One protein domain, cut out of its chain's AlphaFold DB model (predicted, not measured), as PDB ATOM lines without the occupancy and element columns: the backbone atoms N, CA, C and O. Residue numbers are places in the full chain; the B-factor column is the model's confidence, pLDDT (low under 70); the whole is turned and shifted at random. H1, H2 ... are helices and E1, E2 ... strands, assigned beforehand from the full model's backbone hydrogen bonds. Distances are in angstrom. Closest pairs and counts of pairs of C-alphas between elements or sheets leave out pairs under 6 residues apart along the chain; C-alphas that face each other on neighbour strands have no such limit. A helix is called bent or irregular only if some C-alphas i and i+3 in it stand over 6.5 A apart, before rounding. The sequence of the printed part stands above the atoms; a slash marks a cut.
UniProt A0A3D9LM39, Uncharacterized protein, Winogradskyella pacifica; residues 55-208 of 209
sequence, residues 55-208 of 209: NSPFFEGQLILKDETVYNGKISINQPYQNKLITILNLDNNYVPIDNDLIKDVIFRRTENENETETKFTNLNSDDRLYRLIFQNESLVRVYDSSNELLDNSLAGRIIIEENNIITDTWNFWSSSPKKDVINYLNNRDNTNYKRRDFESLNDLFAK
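AT A GLANCE: This is residues 55 to 208 of the 209 residues of an uncharacterized protein of Winogradskyella pacifica (UniProt A0A3D9LM39). One long, strongly twisted sheet of ten antiparallel strands runs along the longest axis; at one end E2 bends and folds E3 and E4 back over part of the rest, and at the other end helix H2 packs along E9 and E10, with the short helices H1 and H3 near it. The tip of the hairpin E5 and E6, residues 111 to 116, sticks out free. The printed part has 154 residues, with ten named strands followed by three named helices, and the order across the sheet is E4 - E3 - E2 - E1 - E5 - E6 - E7 - E8 - E9 - E10. The class is mixed, helices and strands. The whole is compact, with a radius of gyration of the C-alphas of 16.5 A and spans of 52 by 39 by 29 A.

IN THESE COORDINATES: E1, residues 59 to 65, begins at C-alpha 59 at (10.968, -31.424, 47.707). E2, residues 70 to 81, is 22.9 A long and bends by 97 degrees at residue 73. E3, residues 84 to 91, is 22.3 A long, and E4 is residues 94 to 99. E5, residues 103 to 112, is 26.9 A long and ends at C-alpha 112 at (2.783, -19.822, 47.829). E6, residues 115 to 123, is 26.6 A long. E7, residues 130 to 137, is 19.9 A long and bends by 62 degrees at residue 134. E8 is residues 141 to 145, E9 residues 159 to 163 and E10 residues 166 to 169. H1 is residues 170 to 173. H2, residues 178 to 190, is 18.6 A long. H3, residues 202 to 206, ends at C-alpha 206 at (2.358, -22.916, 23.586).

HOW THE PARTS SIT: The sheet is a folded sheet, bent back on itself into two leaves that face each other: E4 and E3 face E1 and E5 to E10, with 13 pairs of C-alphas within 11 A and E2 as the hinge. E1 to E4 form a meander, each strand the antiparallel neighbour of the one before, and E5 to E10 form another. Within hydrogen-bond range are N 63 and O 71 between E1 and E2, 2.8 A; N 76 and O 88 between E2 and E3, 2.9 A; and N 89 and O 96 between E3 and E4, 2.9 A. E4 and E5 meet only through their link. E1 and E5 are antiparallel at 154 degrees, with N 62 and O 107 at 2.8 A. Across the hairpin E5 and E6, N 108 and O 119 are 2.9 A apart. E7 pairs in a staggered way, with E6 over residues 130 to 132, N 131 and O 122 at 2.8 A, and with E8 over residues 132 to 137, N 143 and O 135 at 2.9 A. Within hydrogen-bond range are also N 144 and O 160 between E8 and E9, 2.8 A, and N 161 and O 168 between E9 and E10, 2.9 A. H2 is on the sheet at a height of 10.3 A, over E9 and only just over E10, on which 3 of its C-alphas fall. It runs along the strands, at 26 degrees to E9 on the local plane; the closest C-alphas of H2 and E9, those of Pro 178 and Ile 159, are 6.4 A apart. H2 touches H1 with residues 181 to 185 alone, the closest C-alphas being those of Asp 181 and Phe 173, 5.6 A apart. H2 and H3 are close but not clearly touching, with the C-alphas of Ile 183 and Leu 205 closest at 7.7 A. H1 only grazes the sheet with residues 170 to 172, and H3 only grazes it with residues 202 to 206. In H2 and H3 every O i to N i+4 pair is within hydrogen-bond range; H1 is too short for such a pair.

THE WHOLE: The two C-alphas farthest apart, those of Asp 92 and Asn 191, are 53.5 A from each other. The printed part has no cut. The links E8 to E9 and H2 to H3 are long. The mean pLDDT of the printed part is 90.6; residue 139 and residues 172 to 174 are under 70.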
ATOM      1  N   ASN A  55      23.016 -34.834  48.832       81.00
ATOM      2  CA  ASN A  55      23.178 -33.378  48.939       81.00
ATOM      3  C   ASN A  55      22.345 -32.601  47.906       81.00
ATOM      4  O   ASN A  55      22.329 -31.371  47.922       81.00
ATOM      5  N   SER A  56      21.675 -33.307  46.996       84.12
ATOM      6  CA  SER A  56      20.736 -32.721  46.044       84.12
ATOM      7  C   SER A  56      19.469 -32.215  46.740       84.12
ATOM      8  O   SER A  56      19.115 -32.709  47.814       84.12
ATOM      9  N   PRO A  57      18.762 -31.233  46.154       90.25
ATOM     10  CA  PRO A  57      17.537 -30.719  46.746       90.25
ATOM     11  C   PRO A  57      16.471 -31.815  46.851       90.25
ATOM     12  O   PRO A  57      16.311 -32.645  45.951       90.25
ATOM     13  N   PHE A  58      15.740 -31.787  47.962       92.38
ATOM     14  CA  PHE A  58      14.560 -32.607  48.200       92.38
ATOM     15  C   PHE A  58      13.337 -31.703  48.297       92.38
ATOM     16  O   PHE A  58      13.372 -30.679  48.982       92.38
ATOM     17  N   PHE A  59      12.245 -32.125  47.672       93.44
ATOM     18  CA  PHE A  59      10.968 -31.424  47.707       93.44
ATOM     19  C   PHE A  59       9.892 -32.322  48.303       93.44
ATOM     20  O   PHE A  59       9.909 -33.535  48.099       93.44
ATOM     21  N   GLU A  60       8.964 -31.730  49.050       93.75
ATOM     22  CA  GLU A  60       7.776 -32.449  49.508       93.75
ATOM     23  C   GLU A  60       6.889 -32.797  48.313       93.75
ATOM     24  O   GLU A  60       6.634 -31.964  47.432       93.75
ATOM     25  N   GLY A  61       6.400 -34.031  48.282       95.50
ATOM     26  CA  GLY A  61       5.553 -34.469  47.192       95.50
ATOM     27  C   GLY A  61       5.048 -35.893  47.306       95.50
ATOM     28  O   GLY A  61       5.108 -36.546  48.350       95.50
ATOM     29  N   GLN A  62       4.526 -36.345  46.176       97.19
ATOM     30  CA  GLN A  62       3.948 -37.655  45.969       97.19
ATOM     31  C   GLN A  62       4.717 -38.375  44.861       97.19
ATOM     32  O   GLN A  62       4.926 -37.821  43.784       97.19
ATOM     33  N   LEU A  63       5.117 -39.615  45.119       97.88
ATOM     34  CA  LEU A  63       5.721 -40.521  44.149       97.88
ATOM     35  C   LEU A  63       4.717 -41.626  43.838       97.88
ATOM     36  O   LEU A  63       4.240 -42.304  44.748       97.88
ATOM     37  N   ILE A  64       4.393 -41.789  42.560       97.94
ATOM     38  CA  ILE A  64       3.436 -42.769  42.053       97.94
ATOM     39  C   ILE A  64       4.209 -43.748  41.174       97.94
ATOM     40  O   ILE A  64       4.808 -43.361  40.168       97.94
ATOM     41  N   LEU A  65       4.205 -45.021  41.552       96.69
ATOM     42  CA  LEU A  65       4.805 -46.102  40.776       96.69
ATOM     43  C   LEU A  65       3.868 -46.571  39.654       96.69
ATOM     44  O   LEU A  65       2.666 -46.303  39.660       96.69
ATOM     45  N   LYS A  66       4.416 -47.288  38.667       94.56
ATOM     46  CA  LYS A  66       3.652 -47.857  37.538       94.56
ATOM     47  C   LYS A  66       2.638 -48.926  37.955       94.56
ATOM     48  O   LYS A  66       1.703 -49.183  37.205       94.56
ATOM     49  N   ASP A  67       2.805 -49.522  39.131       95.12
ATOM     50  CA  ASP A  67       1.833 -50.433  39.748       95.12
ATOM     51  C   ASP A  67       0.745 -49.699  40.560       95.12
ATOM     52  O   ASP A  67      -0.057 -50.339  41.238       95.12
ATOM     53  N   GLU A  68       0.708 -48.364  40.472       96.19
ATOM     54  CA  GLU A  68      -0.177 -47.455  41.207       96.19
ATOM     55  C   GLU A  68       0.102 -47.364  42.719       96.19
ATOM     56  O   GLU A  68      -0.673 -46.744  43.452       96.19
ATOM     57  N   THR A  69       1.218 -47.915  43.212       96.50
ATOM     58  CA  THR A  69       1.664 -47.671  44.588       96.50
ATOM     59  C   THR A  69       2.033 -46.199  44.768       96.50
ATOM     60  O   THR A  69       2.719 -45.603  43.937       96.50
ATOM     61  N   VAL A  70       1.595 -45.609  45.883       97.06
ATOM     62  CA  VAL A  70       1.777 -44.186  46.184       97.06
ATOM     63  C   VAL A  70       2.569 -44.001  47.473       97.06
ATOM     64  O   VAL A  70       2.176 -44.500  48.528       97.06
ATOM     65  N   TYR A  71       3.632 -43.204  47.402       96.31
ATOM     66  CA  TYR A  71       4.411 -42.746  48.550       96.31
ATOM     67  C   TYR A  71       4.306 -41.229  48.688       96.31
ATOM     68  O   TYR A  71       4.328 -40.510  47.692       96.31
ATOM     69  N   ASN A  72       4.228 -40.738  49.923       95.81
ATOM     70  CA  ASN A  72       4.308 -39.309  50.224       95.81
ATOM     71  C   ASN A  72       5.548 -39.056  51.079       95.81
ATOM     72  O   ASN A  72       5.787 -39.793  52.037       95.81
ATOM     73  N   GLY A  73       6.312 -38.022  50.747       94.62
ATOM     74  CA  GLY A  73       7.500 -37.643  51.501       94.62
ATOM     75  C   GLY A  73       8.393 -36.681  50.733       94.62
ATOM     76  O   GLY A  73       7.995 -36.099  49.720       94.62
ATOM     77  N   LYS A  74       9.632 -36.559  51.203       94.69
ATOM     78  CA  LYS A  74      10.658 -35.737  50.565       94.69
ATOM     79  C   LYS A  74      11.312 -36.517  49.443       94.69
ATOM     80  O   LYS A  74      11.805 -37.615  49.666       94.69
ATOM     81  N   ILE A  75      11.367 -35.957  48.247       96.75
ATOM     82  CA  ILE A  75      11.812 -36.671  47.052       96.75
ATOM     83  C   ILE A  75      12.873 -35.836  46.327       96.75
ATOM     84  O   ILE A  75      12.721 -34.624  46.172       96.75
ATOM     85  N   SER A  76      13.936 -36.491  45.871       95.75
ATOM     86  CA  SER A  76      14.955 -35.920  44.987       95.75
ATOM     87  C   SER A  76      15.021 -36.747  43.706       95.75
ATOM     88  O   SER A  76      15.302 -37.941  43.757       95.75
ATOM     89  N   ILE A  77      14.723 -36.139  42.560       96.38
ATOM     90  CA  ILE A  77      14.605 -36.836  41.268       96.38
ATOM     91  C   ILE A  77      15.900 -36.770  40.456       96.38
ATOM     92  O   ILE A  77      16.733 -35.889  40.676       96.38
ATOM     93  N   ASN A  78      16.026 -37.661  39.469       95.31
ATOM     94  CA  ASN A  78      17.085 -37.656  38.451       95.31
ATOM     95  C   ASN A  78      18.508 -37.583  39.034       95.31
ATOM     96  O   ASN A  78      19.367 -36.855  38.530       95.31
ATOM     97  N   GLN A  79      18.746 -38.327  40.108       93.19
ATOM     98  CA  GLN A  79      20.044 -38.448  40.752       93.19
ATOM     99  C   GLN A  79      20.918 -39.438  39.975       93.19
ATOM    100  O   GLN A  79      20.479 -40.565  39.745       93.19
ATOM    101  N   PRO A  80      22.138 -39.061  39.560       90.38
ATOM    102  CA  PRO A  80      23.064 -40.001  38.941       90.38
ATOM    103  C   PRO A  80      23.482 -41.096  39.928       90.38
ATOM    104  O   PRO A  80      23.912 -40.794  41.042       90.38
ATOM    105  N   TYR A  81      23.390 -42.357  39.511       86.81
ATOM    106  CA  TYR A  81      23.844 -43.510  40.288       86.81
ATOM    107  C   TYR A  81      24.173 -44.674  39.349       86.81
ATOM    108  O   TYR A  81      23.313 -45.062  38.568       86.81
ATOM    109  N   GLN A  82      25.390 -45.233  39.390       81.81
ATOM    110  CA  GLN A  82      25.778 -46.413  38.596       81.81
ATOM    111  C   GLN A  82      25.404 -46.326  37.101       81.81
ATOM    112  O   GLN A  82      24.856 -47.263  36.524       81.81
ATOM    113  N   ASN A  83      25.700 -45.186  36.467       83.94
ATOM    114  CA  ASN A  83      25.397 -44.873  35.057       83.94
ATOM    115  C   ASN A  83      23.907 -44.756  34.681       83.94
ATOM    116  O   ASN A  83      23.603 -44.633  33.496       83.94
ATOM    117  N   LYS A  84      22.995 -44.740  35.653       89.88
ATOM    118  CA  LYS A  84      21.565 -44.466  35.452       89.88
ATOM    119  C   LYS A  84      21.113 -43.243  36.245       89.88
ATOM    120  O   LYS A  84      21.863 -42.687  37.056       89.88
ATOM    121  N   LEU A  85      19.881 -42.812  35.993       92.81
ATOM    122  CA  LEU A  85      19.189 -41.811  36.796       92.81
ATOM    123  C   LEU A  85      18.177 -42.505  37.709       92.81
ATOM    124  O   LEU A  85      17.386 -43.332  37.265       92.81
ATOM    125  N   ILE A  86      18.201 -42.145  38.988       94.81
ATOM    126  CA  ILE A  86      17.287 -42.670  40.004       94.81
ATOM    127  C   ILE A  86      16.555 -41.534  40.714       94.81
ATOM    128  O   ILE A  86      16.940 -40.365  40.636       94.81
ATOM    129  N   THR A  87      15.527 -41.887  41.468       96.50
ATOM    130  CA  THR A  87      14.866 -41.005  42.423       96.50
ATOM    131  C   THR A  87      15.159 -41.485  43.835       96.50
ATOM    132  O   THR A  87      15.146 -42.676  44.116       96.50
ATOM    133  N   ILE A  88      15.432 -40.558  44.746       95.88
ATOM    134  CA  ILE A  88      15.630 -40.851  46.163       95.88
ATOM    135  C   ILE A  88      14.397 -40.365  46.920       95.88
ATOM    136  O   ILE A  88      14.101 -39.170  46.930       95.88
ATOM    137  N   LEU A  89      13.699 -41.288  47.577       95.88
ATOM    138  CA  LEU A  89      12.601 -41.006  48.495       95.88
ATOM    139  C   LEU A  89      13.135 -40.983  49.934       95.88
ATOM    140  O   LEU A  89      13.781 -41.926  50.373       95.88
ATOM    141  N   ASN A  90      12.855 -39.922  50.680       93.69
ATOM    142  CA  ASN A  90      13.195 -39.775  52.089       93.69
ATOM    143  C   ASN A  90      11.919 -39.850  52.944       93.69
ATOM    144  O   ASN A  90      11.074 -38.951  52.902       93.69
ATOM    145  N   LEU A  91      11.815 -40.930  53.724       92.19
ATOM    146  CA  LEU A  91      10.761 -41.182  54.709       92.19
ATOM    147  C   LEU A  91      11.372 -41.127  56.111       92.19
ATOM    148  O   LEU A  91      12.042 -42.070  56.536       92.19
ATOM    149  N   ASP A  92      11.170 -40.022  56.827       88.56
ATOM    150  CA  ASP A  92      11.659 -39.844  58.201       88.56
ATOM    151  C   ASP A  92      13.168 -40.128  58.369       88.56
ATOM    152  O   ASP A  92      13.597 -40.796  59.309       88.56
ATOM    153  N   ASN A  93      13.986 -39.601  57.450       84.69
ATOM    154  CA  ASN A  93      15.442 -39.799  57.343       84.69
ATOM    155  C   ASN A  93      15.888 -41.188  56.856       84.69
ATOM    156  O   ASN A  93      17.084 -41.483  56.867       84.69
ATOM    157  N   ASN A  94      14.962 -42.021  56.382       88.81
ATOM    158  CA  ASN A  94      15.294 -43.230  55.637       88.81
ATOM    159  C   ASN A  94      15.300 -42.915  54.142       88.81
ATOM    160  O   ASN A  94      14.255 -42.625  53.559       88.81
ATOM    161  N   TYR A  95      16.482 -42.975  53.532       90.62
ATOM    162  CA  TYR A  95      16.683 -42.717  52.108       90.62
ATOM    163  C   TYR A  95      16.542 -44.014  51.314       90.62
ATOM    164  O   TYR A  95      17.332 -44.943  51.475       90.62
ATOM    165  N   VAL A  96      15.539 -44.061  50.446       91.88
ATOM    166  CA  VAL A  96      15.203 -45.206  49.605       91.88
ATOM    167  C   VAL A  96      15.465 -44.823  48.147       91.88
ATOM    168  O   VAL A  96      14.749 -43.972  47.614       91.88
ATOM    169  N   PRO A  97      16.490 -45.395  47.491       93.19
ATOM    170  CA  PRO A  97      16.670 -45.234  46.055       93.19
ATOM    171  C   PRO A  97      15.601 -46.036  45.304       93.19
ATOM    172  O   PRO A  97      15.303 -47.178  45.655       93.19
ATOM    173  N   ILE A  98      15.029 -45.432  44.269       94.44
ATOM    174  CA  ILE A  98      13.991 -46.000  43.412       94.44
ATOM    175  C   ILE A  98      14.408 -45.741  41.969       94.44
ATOM    176  O   ILE A  98      14.702 -44.602  41.596       94.44
ATOM    177  N   ASP A  99      14.430 -46.790  41.155       93.94
ATOM    178  CA  ASP A  99      14.735 -46.656  39.735       93.94
ATOM    179  C   ASP A  99      13.612 -45.898  39.016       93.94
ATOM    180  O   ASP A  99      12.422 -46.121  39.253       93.94
ATOM    181  N   ASN A 100      13.994 -44.954  38.153       96.06
ATOM    182  CA  ASN A 100      13.039 -44.074  37.482       96.06
ATOM    183  C   ASN A 100      12.136 -44.819  36.485       96.06
ATOM    184  O   ASN A 100      11.039 -44.350  36.189       96.06
ATOM    185  N   ASP A 101      12.557 -45.987  36.002       93.12
ATOM    186  CA  ASP A 101      11.767 -46.864  35.137       93.12
ATOM    187  C   ASP A 101      10.560 -47.494  35.859       93.12
ATOM    188  O   ASP A 101       9.582 -47.854  35.202       93.12
ATOM    189  N   LEU A 102      10.581 -47.589  37.191       94.81
ATOM    190  CA  LEU A 102       9.455 -48.049  38.012       94.81
ATOM    191  C   LEU A 102       8.442 -46.936  38.293       94.81
ATOM    192  O   LEU A 102       7.301 -47.207  38.679       94.81
ATOM    193  N   ILE A 103       8.846 -45.680  38.108       96.50
ATOM    194  CA  ILE A 103       8.056 -44.504  38.455       96.50
ATOM    195  C   ILE A 103       7.139 -44.143  37.288       96.50
ATOM    196  O   ILE A 103       7.555 -44.049  36.133       96.50
ATOM    197  N   LYS A 104       5.861 -43.936  37.603       95.25
ATOM    198  CA  LYS A 104       4.882 -43.368  36.678       95.25
ATOM    199  C   LYS A 104       4.989 -41.851  36.708       95.25
ATOM    200  O   LYS A 104       5.305 -41.241  35.692       95.25
ATOM    201  N   ASP A 105       4.784 -41.274  37.892       97.38
ATOM    202  CA  ASP A 105       4.740 -39.832  38.100       97.38
ATOM    203  C   ASP A 105       5.371 -39.432  39.442       97.38
ATOM    204  O   ASP A 105       5.229 -40.127  40.448       97.38
ATOM    205  N   VAL A 106       6.005 -38.260  39.478       98.06
ATOM    206  CA  VAL A 106       6.352 -37.541  40.712       98.06
ATOM    207  C   VAL A 106       5.651 -36.192  40.689       98.06
ATOM    208  O   VAL A 106       5.744 -35.464  39.705       98.06
ATOM    209  N   ILE A 107       4.945 -35.849  41.759       97.44
ATOM    210  CA  ILE A 107       4.198 -34.598  41.877       97.44
ATOM    211  C   ILE A 107       4.721 -33.846  43.092       97.44
ATOM    212  O   ILE A 107       4.536 -34.279  44.230       97.44
ATOM    213  N   PHE A 108       5.368 -32.711  42.855       95.94
ATOM    214  CA  PHE A 108       5.757 -31.785  43.911       95.94
ATOM    215  C   PHE A 108       4.670 -30.746  44.123       95.94
ATOM    216  O   PHE A 108       4.121 -30.219  43.155       95.94
ATOM    217  N   ARG A 109       4.396 -30.429  45.389       86.44
ATOM    218  CA  ARG A 109       3.430 -29.402  45.783       86.44
ATOM    219  C   ARG A 109       4.165 -28.236  46.405       86.44
ATOM    220  O   ARG A 109       4.971 -28.412  47.318       86.44
ATOM    221  N   ARG A 110       3.868 -27.034  45.925       82.56
ATOM    222  CA  ARG A 110       4.340 -25.792  46.521       82.56
ATOM    223  C   ARG A 110       3.146 -24.914  46.855       82.56
ATOM    224  O   ARG A 110       2.365 -24.569  45.973       82.56
ATOM    225  N   THR A 111       3.041 -24.514  48.115       79.56
ATOM    226  CA  THR A 111       2.062 -23.518  48.557       79.56
ATOM    227  C   THR A 111       2.743 -22.156  48.645       79.56
ATOM    228  O   THR A 111       3.599 -21.944  49.502       79.56
ATOM    229  N   GLU A 112       2.360 -21.225  47.775       76.56
ATOM    230  CA  GLU A 112       2.783 -19.822  47.829       76.56
ATOM    231  C   GLU A 112       1.544 -18.930  47.933       76.56
ATOM    232  O   GLU A 112       0.667 -18.977  47.073       76.56
ATOM    233  N   ASN A 113       1.466 -18.091  48.972       76.50
ATOM    234  CA  ASN A 113       0.355 -17.148  49.171       76.50
ATOM    235  C   ASN A 113      -1.036 -17.808  49.047       76.50
ATOM    236  O   ASN A 113      -1.890 -17.302  48.326       76.50
ATOM    237  N   GLU A 114      -1.230 -18.959  49.705       78.25
ATOM    238  CA  GLU A 114      -2.467 -19.771  49.678       78.25
ATOM    239  C   GLU A 114      -2.805 -20.427  48.326       78.25
ATOM    240  O   GLU A 114      -3.757 -21.199  48.245       78.25
ATOM    241  N   ASN A 115      -1.998 -20.204  47.284       79.38
ATOM    242  CA  ASN A 115      -2.127 -20.909  46.016       79.38
ATOM    243  C   ASN A 115      -1.234 -22.146  46.022       79.38
ATOM    244  O   ASN A 115      -0.019 -22.065  46.228       79.38
ATOM    245  N   GLU A 116      -1.843 -23.300  45.787       81.56
ATOM    246  CA  GLU A 116      -1.122 -24.541  45.559       81.56
ATOM    247  C   GLU A 116      -0.738 -24.635  44.083       81.56
ATOM    248  O   GLU A 116      -1.576 -24.533  43.187       81.56
ATOM    249  N   THR A 117       0.553 -24.805  43.836       85.50
ATOM    250  CA  THR A 117       1.100 -25.087  42.513       85.50
ATOM    251  C   THR A 117       1.690 -26.485  42.527       85.50
ATOM    252  O   THR A 117       2.440 -26.852  43.435       85.50
ATOM    253  N   GLU A 118       1.331 -27.276  41.523       92.19
ATOM    254  CA  GLU A 118       1.875 -28.614  41.338       92.19
ATOM    255  C   GLU A 118       2.909 -28.597  40.213       92.19
ATOM    256  O   GLU A 118       2.704 -27.996  39.159       92.19
ATOM    257  N   THR A 119       4.037 -29.267  40.432       95.38
ATOM    258  CA  THR A 119       4.993 -29.588  39.370       95.38
ATOM    259  C   THR A 119       5.026 -31.096  39.205       95.38
ATOM    260  O   THR A 119       5.416 -31.816  40.124       95.38
ATOM    261  N   LYS A 120       4.616 -31.568  38.031       96.88
ATOM    262  CA  LYS A 120       4.570 -32.989  37.700       96.88
ATOM    263  C   LYS A 120       5.795 -33.388  36.882       96.88
ATOM    264  O   LYS A 120       6.175 -32.675  35.959       96.88
ATOM    265  N   PHE A 121       6.361 -34.548  37.185       97.75
ATOM    266  CA  PHE A 121       7.428 -35.182  36.427       97.75
ATOM    267  C   PHE A 121       7.008 -36.587  36.012       97.75
ATOM    268  O   PHE A 121       6.433 -37.316  36.816       97.75
ATOM    269  N   THR A 122       7.324 -36.972  34.780       96.25
ATOM    270  CA  THR A 122       6.928 -38.255  34.182       96.25
ATOM    271  C   THR A 122       8.116 -38.885  33.467       96.25
ATOM    272  O   THR A 122       8.900 -38.189  32.819       96.25
ATOM    273  N   ASN A 123       8.238 -40.211  33.535       92.19
ATOM    274  CA  ASN A 123       9.166 -40.955  32.688       92.19
ATOM    275  C   ASN A 123       8.516 -41.186  31.309       92.19
ATOM    276  O   ASN A 123       7.509 -41.884  31.208       92.19
ATOM    277  N   LEU A 124       9.054 -40.555  30.260       89.25
ATOM    278  CA  LEU A 124       8.461 -40.568  28.909       89.25
ATOM    279  C   LEU A 124       9.081 -41.612  27.979       89.25
ATOM    280  O   LEU A 124       8.475 -42.018  26.992       89.25
ATOM    281  N   ASN A 125      10.325 -41.988  28.247       79.81
ATOM    282  CA  ASN A 125      11.158 -42.786  27.364       79.81
ATOM    283  C   ASN A 125      12.119 -43.657  28.190       79.81
ATOM    284  O   ASN A 125      12.136 -43.628  29.419       79.81
ATOM    285  N   SER A 126      12.935 -44.444  27.496       78.44
ATOM    286  CA  SER A 126      13.872 -45.391  28.103       78.44
ATOM    287  C   SER A 126      15.220 -44.773  28.502       78.44
ATOM    288  O   SER A 126      16.200 -45.505  28.572       78.44
ATOM    289  N   ASP A 127      15.324 -43.446  28.664       87.00
ATOM    290  CA  ASP A 127      16.583 -42.783  29.060       87.00
ATOM    291  C   ASP A 127      16.694 -42.535  30.574       87.00
ATOM    292  O   ASP A 127      17.523 -41.744  31.028       87.00
ATOM    293  N   ASP A 128      15.845 -43.220  31.343       89.88
ATOM    294  CA  ASP A 128      15.742 -43.170  32.800       89.88
ATOM    295  C   ASP A 128      15.446 -41.781  33.378       89.88
ATOM    296  O   ASP A 128      15.424 -41.617  34.594       89.88
ATOM    297  N   ARG A 129      15.187 -40.743  32.575       94.75
ATOM    298  CA  ARG A 129      14.875 -39.409  33.100       94.75
ATOM    299  C   ARG A 129      13.388 -39.260  33.412       94.75
ATOM    300  O   ARG A 129      12.514 -39.709  32.672       94.75
ATOM    301  N   LEU A 130      13.099 -38.549  34.497       96.69
ATOM    302  CA  LEU A 130      11.801 -37.947  34.771       96.69
ATOM    303  C   LEU A 130      11.784 -36.523  34.196       96.69
ATOM    304  O   LEU A 130      12.573 -35.676  34.615       96.69
ATOM    305  N   TYR A 131      10.912 -36.265  33.226       96.62
ATOM    306  CA  TYR A 131      10.765 -34.973  32.557       96.62
ATOM    307  C   TYR A 131       9.658 -34.144  33.201       96.62
ATOM    308  O   TYR A 131       8.579 -34.663  33.486       96.62
ATOM    309  N   ARG A 132       9.911 -32.850  33.396       96.81
ATOM    310  CA  ARG A 132       8.974 -31.901  34.004       96.81
ATOM    311  C   ARG A 132       7.882 -31.528  33.011       96.81
ATOM    312  O   ARG A 132       8.198 -31.033  31.935       96.81
ATOM    313  N   LEU A 133       6.616 -31.705  33.367       95.44
ATOM    314  CA  LEU A 133       5.479 -31.224  32.585       95.44
ATOM    315  C   LEU A 133       5.371 -29.699  32.722       95.44
ATOM    316  O   LEU A 133       5.191 -29.186  33.825       95.44
ATOM    317  N   ILE A 134       5.469 -28.986  31.601       94.69
ATOM    318  CA  ILE A 134       5.468 -27.512  31.553       94.69
ATOM    319  C   ILE A 134       4.244 -26.933  30.835       94.69
ATOM    320  O   ILE A 134       3.897 -25.775  31.050       94.69
ATOM    321  N   PHE A 135       3.574 -27.728  30.000       93.44
ATOM    322  CA  PHE A 135       2.324 -27.346  29.347       93.44
ATOM    323  C   PHE A 135       1.483 -28.582  29.038       93.44
ATOM    324  O   PHE A 135       2.019 -29.618  28.645       93.44
ATOM    325  N   GLN A 136       0.165 -28.460  29.178       92.12
ATOM    326  CA  GLN A 136      -0.800 -29.474  28.765       92.12
ATOM    327  C   GLN A 136      -2.081 -28.794  28.276       92.12
ATOM    328  O   GLN A 136      -2.627 -27.941  28.973       92.12
ATOM    329  N   ASN A 137      -2.592 -29.221  27.118       88.00
ATOM    330  CA  ASN A 137      -3.890 -28.796  26.594       88.00
ATOM    331  C   ASN A 137      -4.761 -30.010  26.253       88.00
ATOM    332  O   ASN A 137      -4.327 -30.859  25.476       88.00
ATOM    333  N   GLU A 138      -5.958 -30.093  26.852       79.25
ATOM    334  CA  GLU A 138      -7.051 -31.049  26.557       79.25
ATOM    335  C   GLU A 138      -6.632 -32.517  26.282       79.25
ATOM    336  O   GLU A 138      -7.352 -33.283  25.654       79.25
ATOM    337  N   SER A 139      -5.477 -32.947  26.802       69.25
ATOM    338  CA  SER A 139      -4.818 -34.235  26.506       69.25
ATOM    339  C   SER A 139      -4.373 -34.455  25.050       69.25
ATOM    340  O   SER A 139      -3.967 -35.566  24.720       69.25
ATOM    341  N   LEU A 140      -4.402 -33.427  24.199       85.94
ATOM    342  CA  LEU A 140      -3.915 -33.485  22.814       85.94
ATOM    343  C   LEU A 140      -2.416 -33.212  22.722       85.94
ATOM    344  O   LEU A 140      -1.706 -33.887  21.975       85.94
ATOM    345  N   VAL A 141      -1.957 -32.232  23.501       92.69
ATOM    346  CA  VAL A 141      -0.568 -31.783  23.520       92.69
ATOM    347  C   VAL A 141      -0.074 -31.726  24.955       92.69
ATOM    348  O   VAL A 141      -0.729 -31.143  25.828       92.69
ATOM    349  N   ARG A 142       1.108 -32.287  25.186       95.00
ATOM    350  CA  ARG A 142       1.893 -32.091  26.401       95.00
ATOM    351  C   ARG A 142       3.306 -31.683  26.025       95.00
ATOM    352  O   ARG A 142       3.880 -32.192  25.067       95.00
ATOM    353  N   VAL A 143       3.866 -30.755  26.783       94.94
ATOM    354  CA  VAL A 143       5.244 -30.307  26.602       94.94
ATOM    355  C   VAL A 143       5.983 -30.537  27.894       94.94
ATOM    356  O   VAL A 143       5.482 -30.214  28.977       94.94
ATOM    357  N   TYR A 144       7.187 -31.067  27.758       95.56
ATOM    358  CA  TYR A 144       8.050 -31.387  28.866       95.56
ATOM    359  C   TYR A 144       9.435 -30.789  28.682       95.56
ATOM    360  O   TYR A 144       9.908 -30.648  27.555       95.56
ATOM    361  N   ASP A 145      10.100 -30.489  29.792       95.12
ATOM    362  CA  ASP A 145      11.506 -30.106  29.802       95.12
ATOM    363  C   ASP A 145      12.342 -30.990  30.737       95.12
ATOM    364  O   ASP A 145      11.817 -31.809  31.498       95.12
ATOM    365  N   SER A 146      13.667 -30.888  30.636       93.81
ATOM    366  CA  SER A 146      14.588 -31.744  31.386       93.81
ATOM    367  C   SER A 146      15.045 -31.140  32.716       93.81
ATOM    368  O   SER A 146      16.068 -31.583  33.247       93.81
ATOM    369  N   SER A 147      14.364 -30.107  33.227       93.75
ATOM    370  CA  SER A 147      14.693 -29.514  34.527       93.75
ATOM    371  C   SER A 147      14.509 -30.525  35.657       93.75
ATOM    372  O   SER A 147      13.642 -31.389  35.580       93.75
ATOM    373  N   ASN A 148      15.279 -30.372  36.733       92.00
ATOM    374  CA  ASN A 148      15.011 -31.037  38.015       92.00
ATOM    375  C   ASN A 148      14.335 -30.085  39.020       92.00
ATOM    376  O   ASN A 148      13.983 -30.497  40.122       92.00
ATOM    377  N   GLU A 149      14.186 -28.811  38.651       90.88
ATOM    378  CA  GLU A 149      13.638 -27.762  39.506       90.88
ATOM    379  C   GLU A 149      12.116 -27.687  39.390       90.88
ATOM    380  O   GLU A 149      11.529 -27.976  38.342       90.88
ATOM    381  N   LEU A 150      11.474 -27.209  40.454       89.69
ATOM    382  CA  LEU A 150      10.050 -26.862  40.445       89.69
ATOM    383  C   LEU A 150       9.727 -25.851  39.330       89.69
ATOM    384  O   LEU A 150      10.591 -25.075  38.922       89.69
ATOM    385  N   LEU A 151       8.492 -25.872  38.823       86.31
ATOM    386  CA  LEU A 151       8.075 -25.025  37.702       86.31
ATOM    387  C   LEU A 151       8.263 -23.528  38.008       86.31
ATOM    388  O   LEU A 151       7.811 -23.039  39.041       86.31
ATOM    389  N   ASP A 152       8.902 -22.799  37.087       81.12
ATOM    390  CA  ASP A 152       9.291 -21.392  37.264       81.12
ATOM    391  C   ASP A 152       9.038 -20.510  36.021       81.12
ATOM    392  O   ASP A 152       9.785 -19.573  35.743       81.12
ATOM    393  N   ASN A 153       7.970 -20.781  35.255       80.00
ATOM    394  CA  ASN A 153       7.621 -20.062  34.012       80.00
ATOM    395  C   ASN A 153       8.786 -19.950  33.001       80.00
ATOM    396  O   ASN A 153       8.831 -19.031  32.178       80.00
ATOM    397  N   SER A 154       9.727 -20.894  33.051       86.12
ATOM    398  CA  SER A 154      10.907 -20.948  32.197       86.12
ATOM    399  C   SER A 154      11.028 -22.314  31.512       86.12
ATOM    400  O   SER A 154      10.435 -23.299  31.948       86.12
ATOM    401  N   LEU A 155      11.787 -22.356  30.413       89.75
ATOM    402  CA  LEU A 155      12.152 -23.592  29.721       89.75
ATOM    403  C   LEU A 155      13.598 -23.943  30.048       89.75
ATOM    404  O   LEU A 155      14.474 -23.085  29.889       89.75
ATOM    405  N   ALA A 156      13.867 -25.199  30.389       89.94
ATOM    406  CA  ALA A 156      15.218 -25.648  30.700       89.94
ATOM    407  C   ALA A 156      15.623 -26.926  29.952       89.94
ATOM    408  O   ALA A 156      14.942 -27.946  29.985       89.94
ATOM    409  N   GLY A 157      16.805 -26.884  29.334       88.56
ATOM    410  CA  GLY A 157      17.431 -28.055  28.720       88.56
ATOM    411  C   GLY A 157      16.655 -28.633  27.533       88.56
ATOM    412  O   GLY A 157      16.205 -27.899  26.654       88.56
ATOM    413  N   ARG A 158      16.569 -29.964  27.479       90.50
ATOM    414  CA  ARG A 158      15.937 -30.718  26.389       90.50
ATOM    415  C   ARG A 158      14.420 -30.587  26.479       90.50
ATOM    416  O   ARG A 158      13.869 -30.830  27.549       90.50
ATOM    417  N   ILE A 159      13.769 -30.248  25.366       93.75
ATOM    418  CA  ILE A 159      12.308 -30.148  25.283       93.75
ATOM    419  C   ILE A 159      11.743 -31.344  24.524       93.75
ATOM    420  O   ILE A 159      12.228 -31.707  23.452       93.75
ATOM    421  N   ILE A 160      10.695 -31.932  25.089       94.44
ATOM    422  CA  ILE A 160       9.938 -33.031  24.505       94.44
ATOM    423  C   ILE A 160       8.505 -32.554  24.280       94.44
ATOM    424  O   ILE A 160       7.885 -31.996  25.185       94.44
ATOM    425  N   ILE A 161       7.975 -32.771  23.081       94.25
ATOM    426  CA  ILE A 161       6.589 -32.461  22.726       94.25
ATOM    427  C   ILE A 161       5.880 -33.783  22.449       94.25
ATOM    428  O   ILE A 161       6.273 -34.520  21.549       94.25
ATOM    429  N   GLU A 162       4.854 -34.090  23.232       93.62
ATOM    430  CA  GLU A 162       3.924 -35.186  22.982       93.62
ATOM    431  C   GLU A 162       2.669 -34.604  22.325       93.62
ATOM    432  O   GLU A 162       1.922 -33.865  22.963       93.62
ATOM    433  N   GLU A 163       2.430 -34.928  21.057       91.88
ATOM    434  CA  GLU A 163       1.257 -34.490  20.294       91.88
ATOM    435  C   GLU A 163       0.557 -35.730  19.727       91.88
ATOM    436  O   GLU A 163       1.163 -36.518  19.003       91.88
ATOM    437  N   ASN A 164      -0.712 -35.951  20.084       88.56
ATOM    438  CA  ASN A 164      -1.487 -37.131  19.664       88.56
ATOM    439  C   ASN A 164      -0.790 -38.483  19.962       88.56
ATOM    440  O   ASN A 164      -0.823 -39.403  19.143       88.56
ATOM    441  N   ASN A 165      -0.166 -38.611  21.142       87.56
ATOM    442  CA  ASN A 165       0.654 -39.757  21.579       87.56
ATOM    443  C   ASN A 165       1.951 -39.980  20.774       87.56
ATOM    444  O   ASN A 165       2.587 -41.028  20.902       87.56
ATOM    445  N   ILE A 166       2.357 -39.021  19.939       90.75
ATOM    446  CA  ILE A 166       3.646 -39.041  19.249       90.75
ATOM    447  C   ILE A 166       4.609 -38.155  20.028       90.75
ATOM    448  O   ILE A 166       4.384 -36.957  20.177       90.75
ATOM    449  N   ILE A 167       5.698 -38.753  20.508       91.69
ATOM    450  CA  ILE A 167       6.746 -38.052  21.246       91.69
ATOM    451  C   ILE A 167       7.805 -37.557  20.261       91.69
ATOM    452  O   ILE A 167       8.453 -38.350  19.578       91.69
ATOM    453  N   THR A 168       8.011 -36.244  20.226       91.75
ATOM    454  CA  THR A 168       9.068 -35.586  19.457       91.75
ATOM    455  C   THR A 168      10.068 -34.932  20.395       91.75
ATOM    456  O   THR A 168       9.723 -34.075  21.205       91.75
ATOM    457  N   ASP A 169      11.334 -35.298  20.241       89.38
ATOM    458  CA  ASP A 169      12.444 -34.605  20.879       89.38
ATOM    459  C   ASP A 169      12.901 -33.422  20.020       89.38
ATOM    460  O   ASP A 169      13.371 -33.598  18.887       89.38
ATOM    461  N   THR A 170      12.784 -32.208  20.559       83.81
ATOM    462  CA  THR A 170      13.187 -30.996  19.841       83.81
ATOM    463  C   THR A 170      14.697 -30.760  19.896       83.81
ATOM    464  O   THR A 170      15.187 -29.850  19.230       83.81
ATOM    465  N   TRP A 171      15.472 -31.563  20.632       72.75
ATOM    466  CA  TRP A 171      16.936 -31.471  20.613       72.75
ATOM    467  C   TRP A 171      17.519 -31.679  19.212       72.75
ATOM    468  O   TRP A 171      18.591 -31.168  18.905       72.75
ATOM    469  N   ASN A 172      16.782 -32.334  18.310       62.88
ATOM    470  CA  ASN A 172      17.148 -32.472  16.899       62.88
ATOM    471  C   ASN A 172      17.372 -31.131  16.173       62.88
ATOM    472  O   ASN A 172      18.017 -31.108  15.126       62.88
ATOM    473  N   PHE A 173      16.889 -30.012  16.721       63.09
ATOM    474  CA  PHE A 173      17.132 -28.679  16.175       63.09
ATOM    475  C   PHE A 173      18.451 -28.038  16.655       63.09
ATOM    476  O   PHE A 173      18.849 -27.032  16.064       63.09
ATOM    477  N   TRP A 174      19.123 -28.614  17.671       62.34
ATOM    478  CA  TRP A 174      20.448 -28.240  18.207       62.34
ATOM    479  C   TRP A 174      20.697 -26.724  18.290       62.34
ATOM    480  O   TRP A 174      21.753 -26.226  17.886       62.34
ATOM    481  N   SER A 175      19.715 -25.951  18.758       73.62
ATOM    482  CA  SER A 175      19.852 -24.496  18.792       73.62
ATOM    483  C   SER A 175      20.477 -23.993  20.097       73.62
ATOM    484  O   SER A 175      20.764 -24.738  21.028       73.62
ATOM    485  N   SER A 176      20.707 -22.681  20.171       78.94
ATOM    486  CA  SER A 176      21.313 -22.038  21.339       78.94
ATOM    487  C   SER A 176      20.384 -21.914  22.554       78.94
ATOM    488  O   SER A 176      20.840 -21.458  23.600       78.94
ATOM    489  N   SER A 177      19.085 -22.243  22.443       88.06
ATOM    490  CA  SER A 177      18.164 -22.166  23.587       88.06
ATOM    491  C   SER A 177      16.907 -23.037  23.423       88.06
ATOM    492  O   SER A 177      16.356 -23.061  22.319       88.06
ATOM    493  N   PRO A 178      16.331 -23.568  24.521       89.94
ATOM    494  CA  PRO A 178      15.134 -24.421  24.474       89.94
ATOM    495  C   PRO A 178      13.928 -23.756  23.790       89.94
ATOM    496  O   PRO A 178      13.240 -24.357  22.970       89.94
ATOM    497  N   LYS A 179      13.710 -22.452  24.037       91.62
ATOM    498  CA  LYS A 179      12.659 -21.673  23.351       91.62
ATOM    499  C   LYS A 179      12.837 -21.692  21.830       91.62
ATOM    500  O   LYS A 179      11.855 -21.706  21.094       91.62
ATOM    501  N   LYS A 180      14.076 -21.636  21.339       91.56
ATOM    502  CA  LYS A 180      14.357 -21.629  19.900       91.56
ATOM    503  C   LYS A 180      14.166 -23.019  19.286       91.56
ATOM    504  O   LYS A 180      13.697 -23.079  18.151       91.56
ATOM    505  N   ASP A 181      14.428 -24.089  20.029       91.88
ATOM    506  CA  ASP A 181      14.141 -25.456  19.579       91.88
ATOM    507  C   ASP A 181      12.640 -25.668  19.350       91.88
ATOM    508  O   ASP A 181      12.250 -26.132  18.281       91.88
ATOM    509  N   VAL A 182      11.786 -25.207  20.272       93.31
ATOM    510  CA  VAL A 182      10.319 -25.260  20.104       93.31
ATOM    511  C   VAL A 182       9.852 -24.431  18.900       93.31
ATOM    512  O   VAL A 182       9.011 -24.871  18.123       93.31
ATOM    513  N   ILE A 183      10.420 -23.241  18.681       94.19
ATOM    514  CA  ILE A 183      10.088 -22.428  17.496       94.19
ATOM    515  C   ILE A 183      10.486 -23.147  16.201       94.19
ATOM    516  O   ILE A 183       9.762 -23.085  15.210       94.19
ATOM    517  N   ASN A 184      11.640 -23.814  16.183       93.00
ATOM    518  CA  ASN A 184      12.081 -24.572  15.015       93.00
ATOM    519  C   ASN A 184      11.189 -25.796  14.763       93.00
ATOM    520  O   ASN A 184      10.897 -26.076  13.600       93.00
ATOM    521  N   TYR A 185      10.714 -26.456  15.824       93.56
ATOM    522  CA  TYR A 185       9.682 -27.490  15.735       93.56
ATOM    523  C   TYR A 185       8.429 -26.965  15.026       93.56
ATOM    524  O   TYR A 185       8.044 -27.519  14.000       93.56
ATOM    525  N   LEU A 186       7.864 -25.850  15.500       94.19
ATOM    526  CA  LEU A 186       6.678 -25.227  14.895       94.19
ATOM    527  C   LEU A 186       6.907 -24.854  13.425       94.19
ATOM    528  O   LEU A 186       6.080 -25.146  12.565       94.19
ATOM    529  N   ASN A 187       8.056 -24.249  13.112       94.62
ATOM    530  CA  ASN A 187       8.397 -23.879  11.737       94.62
ATOM    531  C   ASN A 187       8.465 -25.095  10.807       94.62
ATOM    532  O   ASN A 187       8.032 -25.000   9.659       94.62
ATOM    533  N   ASN A 188       9.001 -26.219  11.291       92.69
ATOM    534  CA  ASN A 188       9.079 -27.460  10.528       92.69
ATOM    535  C   ASN A 188       7.689 -28.095  10.348       92.69
ATOM    536  O   ASN A 188       7.297 -28.355   9.212       92.69
ATOM    537  N   ARG A 189       6.932 -28.263  11.442       93.38
ATOM    538  CA  ARG A 189       5.585 -28.860  11.450       93.38
ATOM    539  C   ARG A 189       4.619 -28.098  10.542       93.38
ATOM    540  O   ARG A 189       3.929 -28.705   9.727       93.38
ATOM    541  N   ASP A 190       4.616 -26.771  10.650       94.62
ATOM    542  CA  ASP A 190       3.610 -25.916  10.011       94.62
ATOM    543  C   ASP A 190       4.091 -25.326   8.672       94.62
ATOM    544  O   ASP A 190       3.340 -24.615   8.003       94.62
ATOM    545  N   ASN A 191       5.342 -25.592   8.273       95.38
ATOM    546  CA  ASN A 191       6.005 -24.967   7.123       95.38
ATOM    547  C   ASN A 191       5.940 -23.423   7.177       95.38
ATOM    548  O   ASN A 191       5.532 -22.746   6.228       95.38
ATOM    549  N   THR A 192       6.330 -22.863   8.324       96.06
ATOM    550  CA  THR A 192       6.307 -21.419   8.612       96.06
ATOM    551  C   THR A 192       7.703 -20.881   8.960       96.06
ATOM    552  O   THR A 192       8.708 -21.584   8.867       96.06
ATOM    553  N   ASN A 193       7.803 -19.591   9.308       93.75
ATOM    554  CA  ASN A 193       9.071 -18.950   9.674       93.75
ATOM    555  C   ASN A 193       8.906 -17.968  10.841       93.75
ATOM    556  O   ASN A 193       9.252 -16.785  10.745       93.75
ATOM    557  N   TYR A 194       8.355 -18.461  11.946       95.88
ATOM    558  CA  TYR A 194       8.302 -17.731  13.200       95.88
ATOM    559  C   TYR A 194       9.706 -17.404  13.723       95.88
ATOM    560  O   TYR A 194      10.669 -18.180  13.624       95.88
ATOM    561  N   LYS A 195       9.812 -16.229  14.335       93.81
ATOM    562  CA  LYS A 195      11.001 -15.682  14.988       93.81
ATOM    563  C   LYS A 195      10.752 -15.567  16.488       93.81
ATOM    564  O   LYS A 195       9.627 -15.444  16.948       93.81
ATOM    565  N   ARG A 196      11.831 -15.509  17.277       91.19
ATOM    566  CA  ARG A 196      11.748 -15.379  18.745       91.19
ATOM    567  C   ARG A 196      10.897 -14.188  19.205       91.19
ATOM    568  O   ARG A 196      10.223 -14.300  20.218       91.19
ATOM    569  N   ARG A 197      10.957 -13.075  18.466       93.56
ATOM    570  CA  ARG A 197      10.209 -11.838  18.745       93.56
ATOM    571  C   ARG A 197       8.702 -11.956  18.512       93.56
ATOM    572  O   ARG A 197       7.981 -11.079  18.951       93.56
ATOM    573  N   ASP A 198       8.257 -13.001  17.816       94.38
ATOM    574  CA  ASP A 198       6.839 -13.225  17.527       94.38
ATOM    575  C   ASP A 198       6.121 -13.879  18.729       94.38
ATOM    576  O   ASP A 198       4.918 -14.100  18.680       94.38
ATOM    577  N   PHE A 199       6.860 -14.177  19.809       94.62
ATOM    578  CA  PHE A 199       6.361 -14.780  21.044       94.62
ATOM    579  C   PHE A 199       6.828 -13.965  22.253       94.62
ATOM    580  O   PHE A 199       7.990 -14.087  22.672       94.62
ATOM    581  N   GLU A 200       5.939 -13.156  22.821       91.56
ATOM    582  CA  GLU A 200       6.242 -12.296  23.971       91.56
ATOM    583  C   GLU A 200       6.404 -13.127  25.253       91.56
ATOM    584  O   GLU A 200       7.331 -12.904  26.033       91.56
ATOM    585  N   SER A 201       5.588 -14.171  25.403       91.69
ATOM    586  CA  SER A 201       5.577 -15.097  26.537       91.69
ATOM    587  C   SER A 201       5.736 -16.565  26.108       91.69
ATOM    588  O   SER A 201       5.812 -16.886  24.918       91.69
ATOM    589  N   LEU A 202       5.845 -17.479  27.081       91.00
ATOM    590  CA  LEU A 202       5.745 -18.922  26.814       91.00
ATOM    591  C   LEU A 202       4.309 -19.343  26.493       91.00
ATOM    592  O   LEU A 202       4.117 -20.230  25.672       91.00
ATOM    593  N   ASN A 203       3.312 -18.663  27.060       90.31
ATOM    594  CA  ASN A 203       1.910 -18.938  26.753       90.31
ATOM    595  C   ASN A 203       1.604 -18.666  25.275       90.31
ATOM    596  O   ASN A 203       0.957 -19.487  24.636       90.31
ATOM    597  N   ASP A 204       2.144 -17.583  24.701       92.31
ATOM    598  CA  ASP A 204       1.983 -17.289  23.266       92.31
ATOM    599  C   ASP A 204       2.614 -18.369  22.384       92.31
ATOM    600  O   ASP A 204       2.121 -18.669  21.298       92.31
ATOM    601  N   LEU A 205       3.729 -18.941  22.852       93.62
ATOM    602  CA  LEU A 205       4.424 -20.022  22.165       93.62
ATOM    603  C   LEU A 205       3.616 -21.317  22.223       93.62
ATOM    604  O   LEU A 205       3.409 -21.949  21.193       93.62
ATOM    605  N   PHE A 206       3.137 -21.695  23.406       92.25
ATOM    606  CA  PHE A 206       2.358 -22.916  23.586       92.25
ATOM    607  C   PHE A 206       0.971 -22.835  22.951       92.25
ATOM    608  O   PHE A 206       0.463 -23.851  22.503       92.25
ATOM    609  N   ALA A 207       0.395 -21.640  22.800       90.69
ATOM    610  CA  ALA A 207      -0.843 -21.435  22.047       90.69
ATOM    611  C   ALA A 207      -0.720 -21.767  20.543       90.69
ATOM    612  O   ALA A 207      -1.723 -21.743  19.829       90.69
ATOM    613  N   LYS A 208       0.496 -22.022  20.038       92.75
ATOM    614  CA  LYS A 208       0.736 -22.511  18.671       92.75
ATOM    615  C   LYS A 208       0.903 -24.021  18.571       92.75
ATOM    616  O   LYS A 208       0.962 -24.507  17.444       92.75
TER     617      LYS A 208